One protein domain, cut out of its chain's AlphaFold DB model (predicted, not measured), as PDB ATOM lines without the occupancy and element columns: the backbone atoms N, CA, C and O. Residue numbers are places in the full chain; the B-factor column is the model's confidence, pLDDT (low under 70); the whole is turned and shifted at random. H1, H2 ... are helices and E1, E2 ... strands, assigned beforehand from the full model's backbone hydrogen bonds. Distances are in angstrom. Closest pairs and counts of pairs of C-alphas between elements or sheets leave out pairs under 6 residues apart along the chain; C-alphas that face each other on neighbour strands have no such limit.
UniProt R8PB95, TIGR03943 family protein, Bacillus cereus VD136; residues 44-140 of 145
ATOM      1  N   GLN A  44     -28.120  16.671 -30.713       59.66
ATOM      2  CA  GLN A  44     -28.381  15.712 -29.666       59.66
ATOM      3  C   GLN A  44     -29.534  14.798 -30.075       59.66
ATOM      4  O   GLN A  44     -30.581  15.254 -30.541       59.66
ATOM      5  N   SER A  45     -29.372  13.498 -29.837       78.69
ATOM      6  CA  SER A  45     -30.489  12.566 -29.963       78.69
ATOM      7  C   SER A  45     -31.622  12.961 -28.998       78.69
ATOM      8  O   SER A  45     -31.353  13.541 -27.937       78.69
ATOM      9  N   PRO A  46     -32.892  12.622 -29.299       77.69
ATOM     10  CA  PRO A  46     -34.021  12.923 -28.412       77.69
ATOM     11  C   PRO A  46     -33.797  12.465 -26.960       77.69
ATOM     12  O   PRO A  46     -34.176  13.145 -26.010       77.69
ATOM     13  N   GLU A  47     -33.109  11.338 -26.785       83.38
ATOM     14  CA  GLU A  47     -32.758  10.759 -25.486       83.38
ATOM     15  C   GLU A  47     -31.700  11.581 -24.733       83.38
ATOM     16  O   GLU A  47     -31.747  11.699 -23.506       83.38
ATOM     17  N   GLN A  48     -30.722  12.144 -25.449       84.94
ATOM     18  CA  GLN A  48     -29.696  13.009 -24.866       84.94
ATOM     19  C   GLN A  48     -30.290  14.343 -24.419       84.94
ATOM     20  O   GLN A  48     -29.938  14.842 -23.345       84.94
ATOM     21  N   LEU A  49     -31.211  14.896 -25.208       84.12
ATOM     22  CA  LEU A  49     -31.928  16.117 -24.863       84.12
ATOM     23  C   LEU A  49     -32.783  15.920 -23.605       84.12
ATOM     24  O   LEU A  49     -32.703  16.720 -22.675       84.12
ATOM     25  N   GLU A  50     -33.529  14.816 -23.539       86.94
ATOM     26  CA  GLU A  50     -34.352  14.464 -22.381       86.94
ATOM     27  C   GLU A  50     -33.509  14.340 -21.104       86.94
ATOM     28  O   GLU A  50     -33.807  14.987 -20.100       86.94
ATOM     29  N   LYS A  51     -32.382  13.620 -21.158       87.56
ATOM     30  CA  LYS A  51     -31.442  13.533 -20.027       87.56
ATOM     31  C   LYS A  51     -30.872  14.892 -19.627       87.56
ATOM     32  O   LYS A  51     -30.731  15.167 -18.438       87.56
ATOM     33  N   THR A  52     -30.529  15.733 -20.599       88.62
ATOM     34  CA  THR A  52     -29.957  17.061 -20.336       88.62
ATOM     35  C   THR A  52     -30.956  17.934 -19.584       88.62
ATOM     36  O   THR A  52     -30.634  18.452 -18.515       88.62
ATOM     37  N   ILE A  53     -32.189  18.019 -20.085       88.31
ATOM     38  CA  ILE A  53     -33.264  18.819 -19.490       88.31
ATOM     39  C   ILE A  53     -33.641  18.292 -18.098       88.31
ATOM     40  O   ILE A  53     -33.775  19.073 -17.153       88.31
ATOM     41  N   MET A  54     -33.739  16.971 -17.927       87.38
ATOM     42  CA  MET A  54     -34.060  16.355 -16.634       87.38
ATOM     43  C   MET A  54     -32.998  16.619 -15.558       87.38
ATOM     44  O   MET A  54     -33.325  16.672 -14.373       87.38
ATOM     45  N   ASN A  55     -31.740  16.846 -15.937       88.75
ATOM     46  CA  ASN A  55     -30.659  17.136 -14.992       88.75
ATOM     47  C   ASN A  55     -30.515  18.629 -14.658       88.75
ATOM     48  O   ASN A  55     -29.833  18.983 -13.695       88.75
ATOM     49  N   GLN A  56     -31.170  19.520 -15.403       88.75
ATOM     50  CA  GLN A  56     -31.119  20.956 -15.149       88.75
ATOM     51  C   GLN A  56     -32.070  21.360 -14.017       88.75
ATOM     52  O   GLN A  56     -33.188  20.852 -13.899       88.75
ATOM     53  N   LYS A  57     -31.623  22.278 -13.152       88.69
ATOM     54  CA  LYS A  57     -32.476  22.901 -12.122       88.69
ATOM     55  C   LYS A  57     -33.236  24.106 -12.674       88.69
ATOM     56  O   LYS A  57     -34.362  24.354 -12.257       88.69
ATOM     57  N   GLU A  58     -32.617  24.820 -13.607       89.62
ATOM     58  CA  GLU A  58     -33.180  25.972 -14.302       89.62
ATOM     59  C   GLU A  58     -33.239  25.657 -15.796       89.62
ATOM     60  O   GLU A  58     -32.225  25.326 -16.406       89.62
ATOM     61  N   ILE A  59     -34.437  25.730 -16.367       90.19
ATOM     62  CA  ILE A  59     -34.723  25.381 -17.754       90.19
ATOM     63  C   ILE A  59     -35.204  26.647 -18.455       90.19
ATOM     64  O   ILE A  59     -36.225  27.228 -18.086       90.19
ATOM     65  N   GLN A  60     -34.451  27.077 -19.461       91.00
ATOM     66  CA  GLN A  60     -34.801  28.203 -20.323       91.00
ATOM     67  C   GLN A  60     -35.407  27.670 -21.618       91.00
ATOM     68  O   GLN A  60     -34.765  26.906 -22.341       91.00
ATOM     69  N   ILE A  61     -36.645  28.066 -21.895       90.44
ATOM     70  CA  ILE A  61     -37.388  27.653 -23.078       90.44
ATOM     71  C   ILE A  61     -37.581  28.864 -23.994       90.44
ATOM     72  O   ILE A  61     -38.270  29.826 -23.647       90.44
ATOM     73  N   ASP A  62     -36.995  28.783 -25.181       90.56
ATOM     74  CA  ASP A  62     -37.068  29.773 -26.250       90.56
ATOM     75  C   ASP A  62     -37.822  29.214 -27.468       90.56
ATOM     76  O   ASP A  62     -38.517  28.205 -27.381       90.56
ATOM     77  N   ASP A  63     -37.763  29.901 -28.605       87.94
ATOM     78  CA  ASP A  63     -38.467  29.510 -29.832       87.94
ATOM     79  C   ASP A  63     -37.908  28.226 -30.456       87.94
ATOM     80  O   ASP A  63     -38.642  27.475 -31.096       87.94
ATOM     81  N   LYS A  64     -36.620  27.950 -30.244       87.81
ATOM     82  CA  LYS A  64     -35.891  26.842 -30.862       87.81
ATOM     83  C   LYS A  64     -36.191  25.526 -30.163       87.81
ATOM     84  O   LYS A  64     -36.335  24.495 -30.813       87.81
ATOM     85  N   ASN A  65     -36.287  25.563 -28.835       88.38
ATOM     86  CA  ASN A  65     -36.447  24.370 -28.010       88.38
ATOM     87  C   ASN A  65     -37.864  24.199 -27.430       88.38
ATOM     88  O   ASN A  65     -38.089  23.222 -26.712       88.38
ATOM     89  N   TYR A  66     -38.817  25.092 -27.740       88.75
ATOM     90  CA  TYR A  66     -40.161  25.074 -27.147       88.75
ATOM     91  C   TYR A  66     -40.866  23.734 -27.307       88.75
ATOM     92  O   TYR A  66     -41.214  23.098 -26.316       88.75
ATOM     93  N   ILE A  67     -41.059  23.295 -28.552       87.62
ATOM     94  CA  ILE A  67     -41.836  22.088 -28.858       87.62
ATOM     95  C   ILE A  67     -41.167  20.859 -28.236       87.62
ATOM     96  O   ILE A  67     -41.827  20.044 -27.598       87.62
ATOM     97  N   GLN A  68     -39.844  20.749 -28.367       88.88
ATOM     98  CA  GLN A  68     -39.085  19.605 -27.859       88.88
ATOM     99  C   GLN A  68     -39.125  19.540 -26.325       88.88
ATOM    100  O   GLN A  68     -39.436  18.494 -25.757       88.88
ATOM    101  N   THR A  69     -38.892  20.668 -25.651       89.31
ATOM    102  CA  THR A  69     -38.904  20.745 -24.184       89.31
ATOM    103  C   THR A  69     -40.303  20.517 -23.625       89.31
ATOM    104  O   THR A  69     -40.468  19.758 -22.674       89.31
ATOM    105  N   MET A  70     -41.328  21.119 -24.233       88.25
ATOM    106  CA  MET A  70     -42.709  20.937 -23.790       88.25
ATOM    107  C   MET A  70     -43.213  19.510 -24.034       88.25
ATOM    108  O   MET A  70     -43.962  18.995 -23.208       88.25
ATOM    109  N   ASN A  71     -42.763  18.834 -25.097       88.62
ATOM    110  CA  ASN A  71     -43.017  17.402 -25.283       88.62
ATOM    111  C   ASN A  71     -42.427  16.570 -24.138       88.62
ATOM    112  O   ASN A  71     -43.096  15.677 -23.630       88.62
ATOM    113  N   ILE A  72     -41.195  16.863 -23.709       90.62
ATOM    114  CA  ILE A  72     -40.548  16.150 -22.597       90.62
ATOM    115  C   ILE A  72     -41.293  16.408 -21.282       90.62
ATOM    116  O   ILE A  72     -41.615  15.460 -20.572       90.62
ATOM    117  N   ILE A  73     -41.633  17.667 -20.985       88.88
ATOM    118  CA  ILE A  73     -42.428  18.025 -19.798       88.88
ATOM    119  C   ILE A  73     -43.787  17.316 -19.823       88.88
ATOM    120  O   ILE A  73     -44.237  16.810 -18.800       88.88
ATOM    121  N   GLY A  74     -44.433  17.242 -20.989       86.56
ATOM    122  CA  GLY A  74     -45.724  16.576 -21.157       86.56
ATOM    123  C   GLY A  74     -45.690  15.064 -20.915       86.56
ATOM    124  O   GLY A  74     -46.711  14.505 -20.523       86.56
ATOM    125  N   LYS A  75     -44.540  14.399 -21.111       89.56
ATOM    126  CA  LYS A  75     -44.371  12.962 -20.823       89.56
ATOM    127  C   LYS A  75     -44.320  12.668 -19.322       89.56
ATOM    128  O   LYS A  75     -44.898  11.678 -18.885       89.56
ATOM    129  N   ASP A  76     -43.625  13.504 -18.553       88.06
ATOM    130  CA  ASP A  76     -43.493  13.361 -17.101       88.06
ATOM    131  C   ASP A  76     -43.451  14.732 -16.428       88.06
ATOM    132  O   ASP A  76     -42.391  15.309 -16.213       88.06
ATOM    133  N   VAL A  77     -44.620  15.247 -16.052       86.25
ATOM    134  CA  VAL A  77     -44.741  16.546 -15.377       86.25
ATOM    135  C   VAL A  77     -44.165  16.501 -13.952       86.25
ATOM    136  O   VAL A  77     -43.638  17.504 -13.462       86.25
ATOM    137  N   LEU A  78     -44.243  15.350 -13.273       85.50
ATOM    138  CA  LEU A  78     -43.809  15.204 -11.880       85.50
ATOM    139  C   LEU A  78     -42.282  15.242 -11.755       85.50
ATOM    140  O   LEU A  78     -41.773  15.808 -10.784       85.50
ATOM    141  N   GLY A  79     -41.554  14.738 -12.754       85.50
ATOM    142  CA  GLY A  79     -40.093  14.830 -12.847       85.50
ATOM    143  C   GLY A  79     -39.550  16.265 -12.861       85.50
ATOM    144  O   GLY A  79     -38.390  16.503 -12.512       85.50
ATOM    145  N   PHE A  80     -40.395  17.253 -13.175       87.12
ATOM    146  CA  PHE A  80     -40.034  18.674 -13.169       87.12
ATOM    147  C   PHE A  80     -40.354  19.393 -11.854       87.12
ATOM    148  O   PHE A  80     -40.140  20.604 -11.736       87.12
ATOM    149  N   LYS A  81     -40.826  18.674 -10.830       84.81
ATOM    150  CA  LYS A  81     -41.101  19.258  -9.513       84.81
ATOM    151  C   LYS A  81     -39.843  19.898  -8.917       84.81
ATOM    152  O   LYS A  81     -38.789  19.277  -8.817       84.81
ATOM    153  N   GLY A  82     -39.973  21.153  -8.483       82.38
ATOM    154  CA  GLY A  82     -38.882  21.909  -7.859       82.38
ATOM    155  C   GLY A  82     -37.860  22.492  -8.840       82.38
ATOM    156  O   GLY A  82     -36.892  23.113  -8.397       82.38
ATOM    157  N   LYS A  83     -38.070  22.330 -10.152       86.44
ATOM    158  CA  LYS A  83     -37.279  23.002 -11.187       86.44
ATOM    159  C   LYS A  83     -37.872  24.374 -11.515       86.44
ATOM    160  O   LYS A  83     -39.083  24.593 -11.441       86.44
ATOM    161  N   GLN A  84     -37.006  25.305 -11.890       87.50
ATOM    162  CA  GLN A  84     -37.398  26.598 -12.436       87.50
ATOM    163  C   GLN A  84     -37.512  26.474 -13.953       87.50
ATOM    164  O   GLN A  84     -36.570  26.021 -14.596       87.50
ATOM    165  N   ILE A  85     -38.638  26.887 -14.531       88.00
ATOM    166  CA  ILE A  85     -38.866  26.851 -15.977       88.00
ATOM    167  C   ILE A  85     -39.212  28.259 -16.437       88.00
ATOM    168  O   ILE A  85     -40.175  28.848 -15.975       88.00
ATOM    169  N   THR A  86     -38.446  28.817 -17.357       89.31
ATOM    170  CA  THR A  86     -38.689  30.150 -17.918       89.31
ATOM    171  C   THR A  86     -39.105  29.988 -19.364       89.31
ATOM    172  O   THR A  86     -38.415  29.311 -20.119       89.31
ATOM    173  N   PHE A  87     -40.233  30.576 -19.749       88.81
ATOM    174  CA  PHE A  87     -40.711  30.533 -21.127       88.81
ATOM    175  C   PHE A  87     -41.626  31.717 -21.409       88.81
ATOM    176  O   PHE A  87     -42.343  32.183 -20.527       88.81
ATOM    177  N   THR A  88     -41.649  32.174 -22.657       88.06
ATOM    178  CA  THR A  88     -42.525  33.273 -23.078       88.06
ATOM    179  C   THR A  88     -43.845  32.740 -23.628       88.06
ATOM    180  O   THR A  88     -43.878  31.785 -24.406       88.06
ATOM    181  N   GLY A  89     -44.944  33.383 -23.244       87.44
ATOM    182  CA  GLY A  89     -46.291  33.091 -23.721       87.44
ATOM    183  C   GLY A  89     -47.236  34.254 -23.436       87.44
ATOM    184  O   GLY A  89     -46.815  35.321 -22.990       87.44
ATOM    185  N   PHE A  90     -48.523  34.045 -23.678       87.62
ATOM    186  CA  PHE A  90     -49.583  34.997 -23.365       87.62
ATOM    187  C   PHE A  90     -50.533  34.416 -22.322       87.62
ATOM    188  O   PHE A  90     -50.768  33.210 -22.272       87.62
ATOM    189  N   ILE A  91     -51.094  35.279 -21.479       87.19
ATOM    190  CA  ILE A  91     -52.116  34.862 -20.519       87.19
ATOM    191  C   ILE A  91     -53.428  34.679 -21.279       87.19
ATOM    192  O   ILE A  91     -53.925  35.610 -21.915       87.19
ATOM    193  N   TYR A  92     -53.998  33.481 -21.201       86.19
ATOM    194  CA  TYR A  92     -55.347  33.211 -21.667       86.19
ATOM    195  C   TYR A  92     -56.323  33.457 -20.516       86.19
ATOM    196  O   TYR A  92     -56.309  32.753 -19.506       86.19
ATOM    197  N   ASN A  93     -57.145  34.496 -20.661       84.50
ATOM    198  CA  ASN A  93     -58.142  34.856 -19.663       84.50
ATOM    199  C   ASN A  93     -59.421  34.040 -19.881       84.50
ATOM    200  O   ASN A  93     -60.306  34.443 -20.638       84.50
ATOM    201  N   ASP A  94     -59.492  32.884 -19.230       83.12
ATOM    202  CA  ASP A  94     -60.689  32.054 -19.202       83.12
ATOM    203  C   ASP A  94     -61.601  32.480 -18.041       83.12
ATOM    204  O   ASP A  94     -61.151  32.641 -16.908       83.12
ATOM    205  N   LYS A  95     -62.902  32.630 -18.308       86.31
ATOM    206  CA  LYS A  95     -63.905  33.002 -17.295       86.31
ATOM    207  C   LYS A  95     -64.063  31.934 -16.210       86.31
ATOM    208  O   LYS A  95     -64.526  32.239 -15.108       86.31
ATOM    209  N   GLU A  96     -63.716  30.690 -16.521       86.88
ATOM    210  CA  GLU A  96     -63.781  29.559 -15.596       86.88
ATOM    211  C   GLU A  96     -62.534  29.460 -14.705       86.88
ATOM    212  O   GLU A  96     -62.572  28.834 -13.642       86.88
ATOM    213  N   VAL A  97     -61.443  30.136 -15.075       84.25
ATOM    214  CA  VAL A  97     -60.198  30.175 -14.306       84.25
ATOM    215  C   VAL A  97     -60.315  31.250 -13.224       84.25
ATOM    216  O   VAL A  97     -60.312  32.448 -13.490       84.25
ATOM    217  N   LYS A  98     -60.458  30.802 -11.971       83.94
ATOM    218  CA  LYS A  98     -60.694  31.658 -10.797       83.94
ATOM    219  C   LYS A  98     -59.558  31.579  -9.779       83.94
ATOM    220  O   LYS A  98     -58.838  30.583  -9.699       83.94
ATOM    221  N   GLY A  99     -59.485  32.607  -8.933       85.75
ATOM    222  CA  GLY A  99     -58.518  32.703  -7.841       85.75
ATOM    223  C   GLY A  99     -57.105  32.939  -8.361       85.75
ATOM    224  O   GLY A  99     -56.910  33.693  -9.310       85.75
ATOM    225  N   ASP A 100     -56.133  32.256  -7.765       85.44
ATOM    226  CA  ASP A 100     -54.721  32.387  -8.132       85.44
ATOM    227  C   ASP A 100     -54.335  31.534  -9.345       85.44
ATOM    228  O   ASP A 100     -53.160  31.368  -9.641       85.44
ATOM    229  N   LYS A 101     -55.292  30.953 -10.068       86.12
ATOM    230  CA  LYS A 101     -54.989  30.156 -11.258       86.12
ATOM    231  C   LYS A 101     -54.813  31.065 -12.468       86.12
ATOM    232  O   LYS A 101     -55.563  32.019 -12.649       86.12
ATOM    233  N   ILE A 102     -53.848  30.746 -13.319       87.62
ATOM    234  CA  ILE A 102     -53.687  31.371 -14.630       87.62
ATOM    235  C   ILE A 102     -53.465  30.299 -15.688       87.62
ATOM    236  O   ILE A 102     -52.941  29.220 -15.404       87.62
ATOM    237  N   VAL A 103     -53.831  30.619 -16.923       87.81
ATOM    238  CA  VAL A 103     -53.472  29.810 -18.085       87.81
ATOM    239  C   VAL A 103     -52.474  30.604 -18.898       87.81
ATOM    240  O   VAL A 103     -52.777  31.710 -19.345       87.81
ATOM    241  N   VAL A 104     -51.282  30.049 -19.087       88.12
ATOM    242  CA  VAL A 104     -50.305  30.595 -20.029       88.12
ATOM    243  C   VAL A 104     -50.365  29.753 -21.288       88.12
ATOM    244  O   VAL A 104     -50.322  28.525 -21.233       88.12
ATOM    245  N   ALA A 105     -50.502  30.421 -22.423       88.19
ATOM    246  CA  ALA A 105     -50.644  29.797 -23.718       88.19
ATOM    247  C   ALA A 105     -49.580  30.302 -24.696       88.19
ATOM    248  O   ALA A 105     -49.070  31.419 -24.577       88.19
ATOM    249  N   ARG A 106     -49.240  29.463 -25.672       89.19
ATOM    250  CA  ARG A 106     -48.337  29.795 -26.775       89.19
ATOM    251  C   ARG A 106     -48.762  29.037 -28.029       89.19
ATOM    252  O   ARG A 106     -49.211  27.897 -27.937       89.19
ATOM    253  N   TYR A 107     -48.617  29.656 -29.196       87.44
ATOM    254  CA  TYR A 107     -48.756  28.940 -30.462       87.44
ATOM    255  C   TYR A 107     -47.494  28.112 -30.726       87.44
ATOM    256  O   TYR A 107     -46.387  28.647 -30.686       87.44
ATOM    257  N   GLY A 108     -47.670  26.819 -30.976       85.06
ATOM    258  CA  GLY A 108     -46.661  25.942 -31.554       85.06
ATOM    259  C   GLY A 108     -46.925  25.815 -33.049       85.06
ATOM    260  O   GLY A 108     -48.029  25.437 -33.435       85.06
ATOM    261  N   ILE A 109     -45.929  26.167 -33.858       85.25
ATOM    262  CA  ILE A 109     -45.936  26.058 -35.321       85.25
ATOM    263  C   ILE A 109     -44.708  25.235 -35.689       85.25
ATOM    264  O   ILE A 109     -43.620  25.550 -35.201       85.25
ATOM    265  N   THR A 110     -44.865  24.189 -36.498       81.00
ATOM    266  CA  THR A 110     -43.746  23.291 -36.840       81.00
ATOM    267  C   THR A 110     -43.210  23.567 -38.241       81.00
ATOM    268  O   THR A 110     -41.999  23.686 -38.407       81.00
ATOM    269  N   CYS A 111     -44.083  23.718 -39.236       82.94
ATOM    270  CA  CYS A 111     -43.707  24.007 -40.620       82.94
ATOM    271  C   CYS A 111     -44.452  25.202 -41.226       82.94
ATOM    272  O   CYS A 111     -43.872  25.935 -42.025       82.94
ATOM    273  N   CYS A 112     -45.720  25.434 -40.871       82.69
ATOM    274  CA  CYS A 112     -46.519  26.496 -41.483       82.69
ATOM    275  C   CYS A 112     -47.703  26.912 -40.609       82.69
ATOM    276  O   CYS A 112     -48.182  26.145 -39.791       82.69
ATOM    277  N   ILE A 113     -48.265  28.102 -40.832       84.81
ATOM    278  CA  ILE A 113     -49.411  28.595 -40.043       84.81
ATOM    279  C   ILE A 113     -50.629  27.648 -40.051       84.81
ATOM    280  O   ILE A 113     -51.446  27.703 -39.136       84.81
ATOM    281  N   ALA A 114     -50.748  26.765 -41.050       88.19
ATOM    282  CA  ALA A 114     -51.822  25.776 -41.113       88.19
ATOM    283  C   ALA A 114     -51.712  24.687 -40.028       88.19
ATOM    284  O   ALA A 114     -52.728  24.091 -39.680       88.19
ATOM    285  N   ASP A 115     -50.520  24.450 -39.470       84.69
ATOM    286  CA  ASP A 115     -50.306  23.516 -38.357       84.69
ATOM    287  C   ASP A 115     -50.367  24.186 -36.970       84.69
ATOM    288  O   ASP A 115     -50.213  23.516 -35.941       84.69
ATOM    289  N   ALA A 116     -50.623  25.499 -36.932       86.31
ATOM    290  CA  ALA A 116     -50.562  26.278 -35.710       86.31
ATOM    291  C   ALA A 116     -51.541  25.745 -34.660       86.31
ATOM    292  O   ALA A 116     -52.763  25.796 -34.810       86.31
ATOM    293  N   SER A 117     -50.984  25.282 -33.546       86.12
ATOM    294  CA  SER A 117     -51.733  24.706 -32.434       86.12
ATOM    295  C   SER A 117     -51.449  25.474 -31.148       86.12
ATOM    296  O   SER A 117     -50.334  25.940 -30.923       86.12
ATOM    297  N   VAL A 118     -52.447  25.620 -30.273       86.12
ATOM    298  CA  VAL A 118     -52.277  26.333 -28.994       86.12
ATOM    299  C   VAL A 118     -51.894  25.356 -27.891       86.12
ATOM    300  O   VAL A 118     -52.691  24.502 -27.505       86.12
ATOM    301  N   TRP A 119     -50.708  25.552 -27.329       87.25
ATOM    302  CA  TRP A 119     -50.211  24.841 -26.159       87.25
ATOM    303  C   TRP A 119     -50.571  25.656 -24.924       87.25
ATOM    304  O   TRP A 119     -50.350  26.866 -24.902       87.25
ATOM    305  N   ARG A 120     -51.175  25.015 -23.920       85.81
ATOM    306  CA  ARG A 120     -51.689  25.680 -22.715       85.81
ATOM    307  C   ARG A 120     -51.142  25.001 -21.475       85.81
ATOM    308  O   ARG A 120     -51.155  23.778 -21.393       85.81
ATOM    309  N   LEU A 121     -50.736  25.804 -20.502       85.88
ATOM    310  CA  LEU A 121     -50.290  25.338 -19.202       85.88
ATOM    311  C   LEU A 121     -51.112  26.009 -18.097       85.88
ATOM    312  O   LEU A 121     -51.219  27.236 -18.049       85.88
ATOM    313  N   PHE A 122     -51.687  25.184 -17.221       86.12
ATOM    314  CA  PHE A 122     -52.417  25.627 -16.037       86.12
ATOM    315  C   PHE A 122     -51.454  25.814 -14.880       86.12
ATOM    316  O   PHE A 122     -50.739  24.889 -14.499       86.12
ATOM    317  N   LEU A 123     -51.454  27.012 -14.314       84.31
ATOM    318  CA  LEU A 123     -50.479  27.425 -13.324       84.31
ATOM    319  C   LEU A 123     -51.164  28.042 -12.118       84.31
ATOM    320  O   LEU A 123     -52.222  28.656 -12.236       84.31
ATOM    321  N   ILE A 124     -50.521  27.907 -10.963       83.94
ATOM    322  CA  ILE A 124     -50.902  28.605  -9.738       83.94
ATOM    323  C   ILE A 124     -49.941  29.781  -9.579       83.94
ATOM    324  O   ILE A 124     -48.727  29.605  -9.476       83.94
ATOM    325  N   LYS A 125     -50.489  30.992  -9.589       77.62
ATOM    326  CA  LYS A 125     -49.787  32.241  -9.338       77.62
ATOM    327  C   LYS A 125     -49.242  32.226  -7.914       77.62
ATOM    328  O   LYS A 125     -49.969  31.994  -6.956       77.62
ATOM    329  N   ASN A 126     -47.954  32.511  -7.797       75.56
ATOM    330  CA  ASN A 126     -47.262  32.702  -6.528       75.56
ATOM    331  C   ASN A 126     -46.543  34.063  -6.545       75.56
ATOM    332  O   ASN A 126     -46.348  34.638  -7.619       75.56
ATOM    333  N   SER A 127     -46.139  34.582  -5.383       66.50
ATOM    334  CA  SER A 127     -45.433  35.865  -5.234       66.50
ATOM    335  C   SER A 127     -44.150  35.952  -6.062       66.50
ATOM    336  O   SER A 127     -43.791  37.030  -6.529       66.50
ATOM    337  N   ASP A 128     -43.493  34.815  -6.284       64.62
ATOM    338  CA  ASP A 128     -42.218  34.734  -7.003       64.62
ATOM    339  C   ASP A 128     -42.393  34.673  -8.528       64.62
ATOM    340  O   ASP A 128     -41.420  34.775  -9.280       64.62
ATOM    341  N   MET A 129     -43.634  34.514  -9.005       65.38
ATOM    342  CA  MET A 129     -43.934  34.477 -10.428       65.38
ATOM    343  C   MET A 129     -43.900  35.896 -10.991       65.38
ATOM    344  O   MET A 129     -44.839  36.683 -10.853       65.38
ATOM    345  N   LYS A 130     -42.793  36.224 -11.658       60.78
ATOM    346  CA  LYS A 130     -42.613  37.517 -12.313       60.78
ATOM    347  C   LYS A 130     -43.261  37.481 -13.690       60.78
ATOM    348  O   LYS A 130     -42.612  37.167 -14.684       60.78
ATOM    349  N   CYS A 131     -44.537  37.859 -13.748       54.47
ATOM    350  CA  CYS A 131     -45.212  38.262 -14.985       54.47
ATOM    351  C   CYS A 131     -44.680  39.616 -15.463       54.47
ATOM    352  O   CYS A 131     -45.379  40.624 -15.406       54.47
ATOM    353  N   ASN A 132     -43.424  39.649 -15.900       38.34
ATOM    354  CA  ASN A 132     -42.945  40.716 -16.768       38.34
ATOM    355  C   ASN A 132     -43.245  40.304 -18.217       38.34
ATOM    356  O   ASN A 132     -43.469  39.122 -18.477       38.34
ATOM    357  N   ALA A 133     -43.209  41.224 -19.183       32.25
ATOM    358  CA  ALA A 133     -43.347  40.892 -20.613       32.25
ATOM    359  C   ALA A 133     -42.279  39.887 -21.135       32.25
ATOM    360  O   ALA A 133     -42.276  39.525 -22.306       32.25
ATOM    361  N   ILE A 134     -41.396  39.421 -20.249       28.59
ATOM    362  CA  ILE A 134     -40.477  38.295 -20.365       28.59
ATOM    363  C   ILE A 134     -40.660  37.484 -19.062       28.59
ATOM    364  O   ILE A 134     -40.404  38.000 -17.970       28.59
ATOM    365  N   LEU A 135     -41.203  36.267 -19.159       33.03
ATOM    366  CA  LEU A 135     -41.812  35.525 -18.043       33.03
ATOM    367  C   LEU A 135     -40.844  34.473 -17.460       33.03
ATOM    368  O   LEU A 135     -40.605  33.434 -18.072       33.03
ATOM    369  N   GLN A 136     -40.322  34.724 -16.254       27.22
ATOM    370  CA  GLN A 136     -39.543  33.765 -15.451       27.22
ATOM    371  C   GLN A 136     -40.470  33.060 -14.461       27.22
ATOM    372  O   GLN A 136     -41.106  33.716 -13.632       27.22
ATOM    373  N   MET A 137     -40.566  31.729 -14.550       35.91
ATOM    374  CA  MET A 137     -41.495  30.937 -13.749       35.91
ATOM    375  C   MET A 137     -40.770  29.916 -12.852       35.91
ATOM    376  O   MET A 137     -39.885  29.174 -13.266       35.91
ATOM    377  N   LEU A 138     -41.162  29.874 -11.577       34.72
ATOM    378  CA  LEU A 138     -40.831  28.807 -10.629       34.72
ATOM    379  C   LEU A 138     -42.067  27.918 -10.488       34.72
ATOM    380  O   LEU A 138     -43.127  28.407 -10.097       34.72
ATOM    381  N   ILE A 139     -41.958  26.630 -10.822       37.97
ATOM    382  CA  ILE A 139     -43.060  25.680 -10.643       37.97
ATOM    383  C   ILE A 139     -42.958  25.093  -9.231       37.97
ATOM    384  O   ILE A 139     -42.162  24.192  -8.960       37.97
ATOM    385  N   SER A 140     -43.779  25.607  -8.313       31.38
ATOM    386  CA  SER A 140     -43.980  25.011  -6.990       31.38
ATOM    387  C   SER A 140     -45.261  24.180  -6.989       31.38
ATOM    388  O   SER A 140     -46.361  24.724  -7.018       31.38
TER     389      SER A 140
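Overview. This is residues 44 to 140 of the 145 residues of the protein "TIGR03943 family protein" of Bacillus cereus VD136 (UniProt R8PB95). Two small three-stranded sheets, E1 E2 E6 and E3 E4 E5, stand apart and are joined where E2 turns at 95 degrees and runs on into E3; one end of H2 reaches both sheets, and H1 lies farthest from the mean of the C-alphas. It is a loosely joined pair of sheets, no closed barrel, with the long hairpin of E4 and E5 in the second sheet. The printed part has 97 residues, and the elements follow as H1 E1 H2 E2 E3 E4 E5 E6, two helices and six strands of mixed class. The first sheet is mixed and the second antiparallel. The whole is compact, with a radius of gyration of the C-alphas of 13.9 A and spans of 41 by 36 by 23 A.

Arrangement. Start at H1, residues 46 to 55, which only just touches H2, residues 66 to 75, with 3 pairs of C-alphas within 8 A; the closest are those of Glu 50 and Ile 72, 6.4 A apart. Their lines are about perpendicular, at 76 degrees. In both helices each O i to N i+4 pair is within hydrogen-bond range. E1, residues 58 to 61, is parallel to E2, residues 84 to 87, with N 59 and O 84 at 2.8 A. E1, H2 and E2 form a strand-helix-strand unit, two parallel neighbour strands with a helix between, and its crossover is right-handed. On the other side of E2, E6, residues 135 to 138, is antiparallel to it, with N 85 and O 137 at 2.9 A. E3, residues 90 to 92, E4, residues 101 to 108, and E5, residues 117 to 124, form a meander, each strand the antiparallel neighbour of the one before. The hairpin E3 and E4 has N 90 and O 105 at 2.8 A; the hairpin E4 and E5 has N 104 and O 121 at 3.0 A. H2 is on both sheets but only grazes each, with residues 66 to 70.

Along the chain. Find C-alpha 46 at (-34.021, 12.923, -28.412), where H1 begins; it is 14.5 A long, and H2 14.3 A. E4 runs 22.3 A from C-alpha 101 at (-54.989, 30.156, -11.258), and E5 runs 23.0 A. E1 is 9.9 A long, E2 and E6 10.1 A each, and E3 6.3 A. E6 ends at C-alpha 138, (-40.831, 28.807, -10.629).

Size, cuts and confidence. The C-alphas of Gln 44 and Lys 95 are the two farthest apart, 41.4 A. The printed part has no cut, and no link is long. Mean pLDDT of the printed part is 80.0; look for values under 70 at residue 44 and residues 127 to 140, which include E6, with a mean of 33.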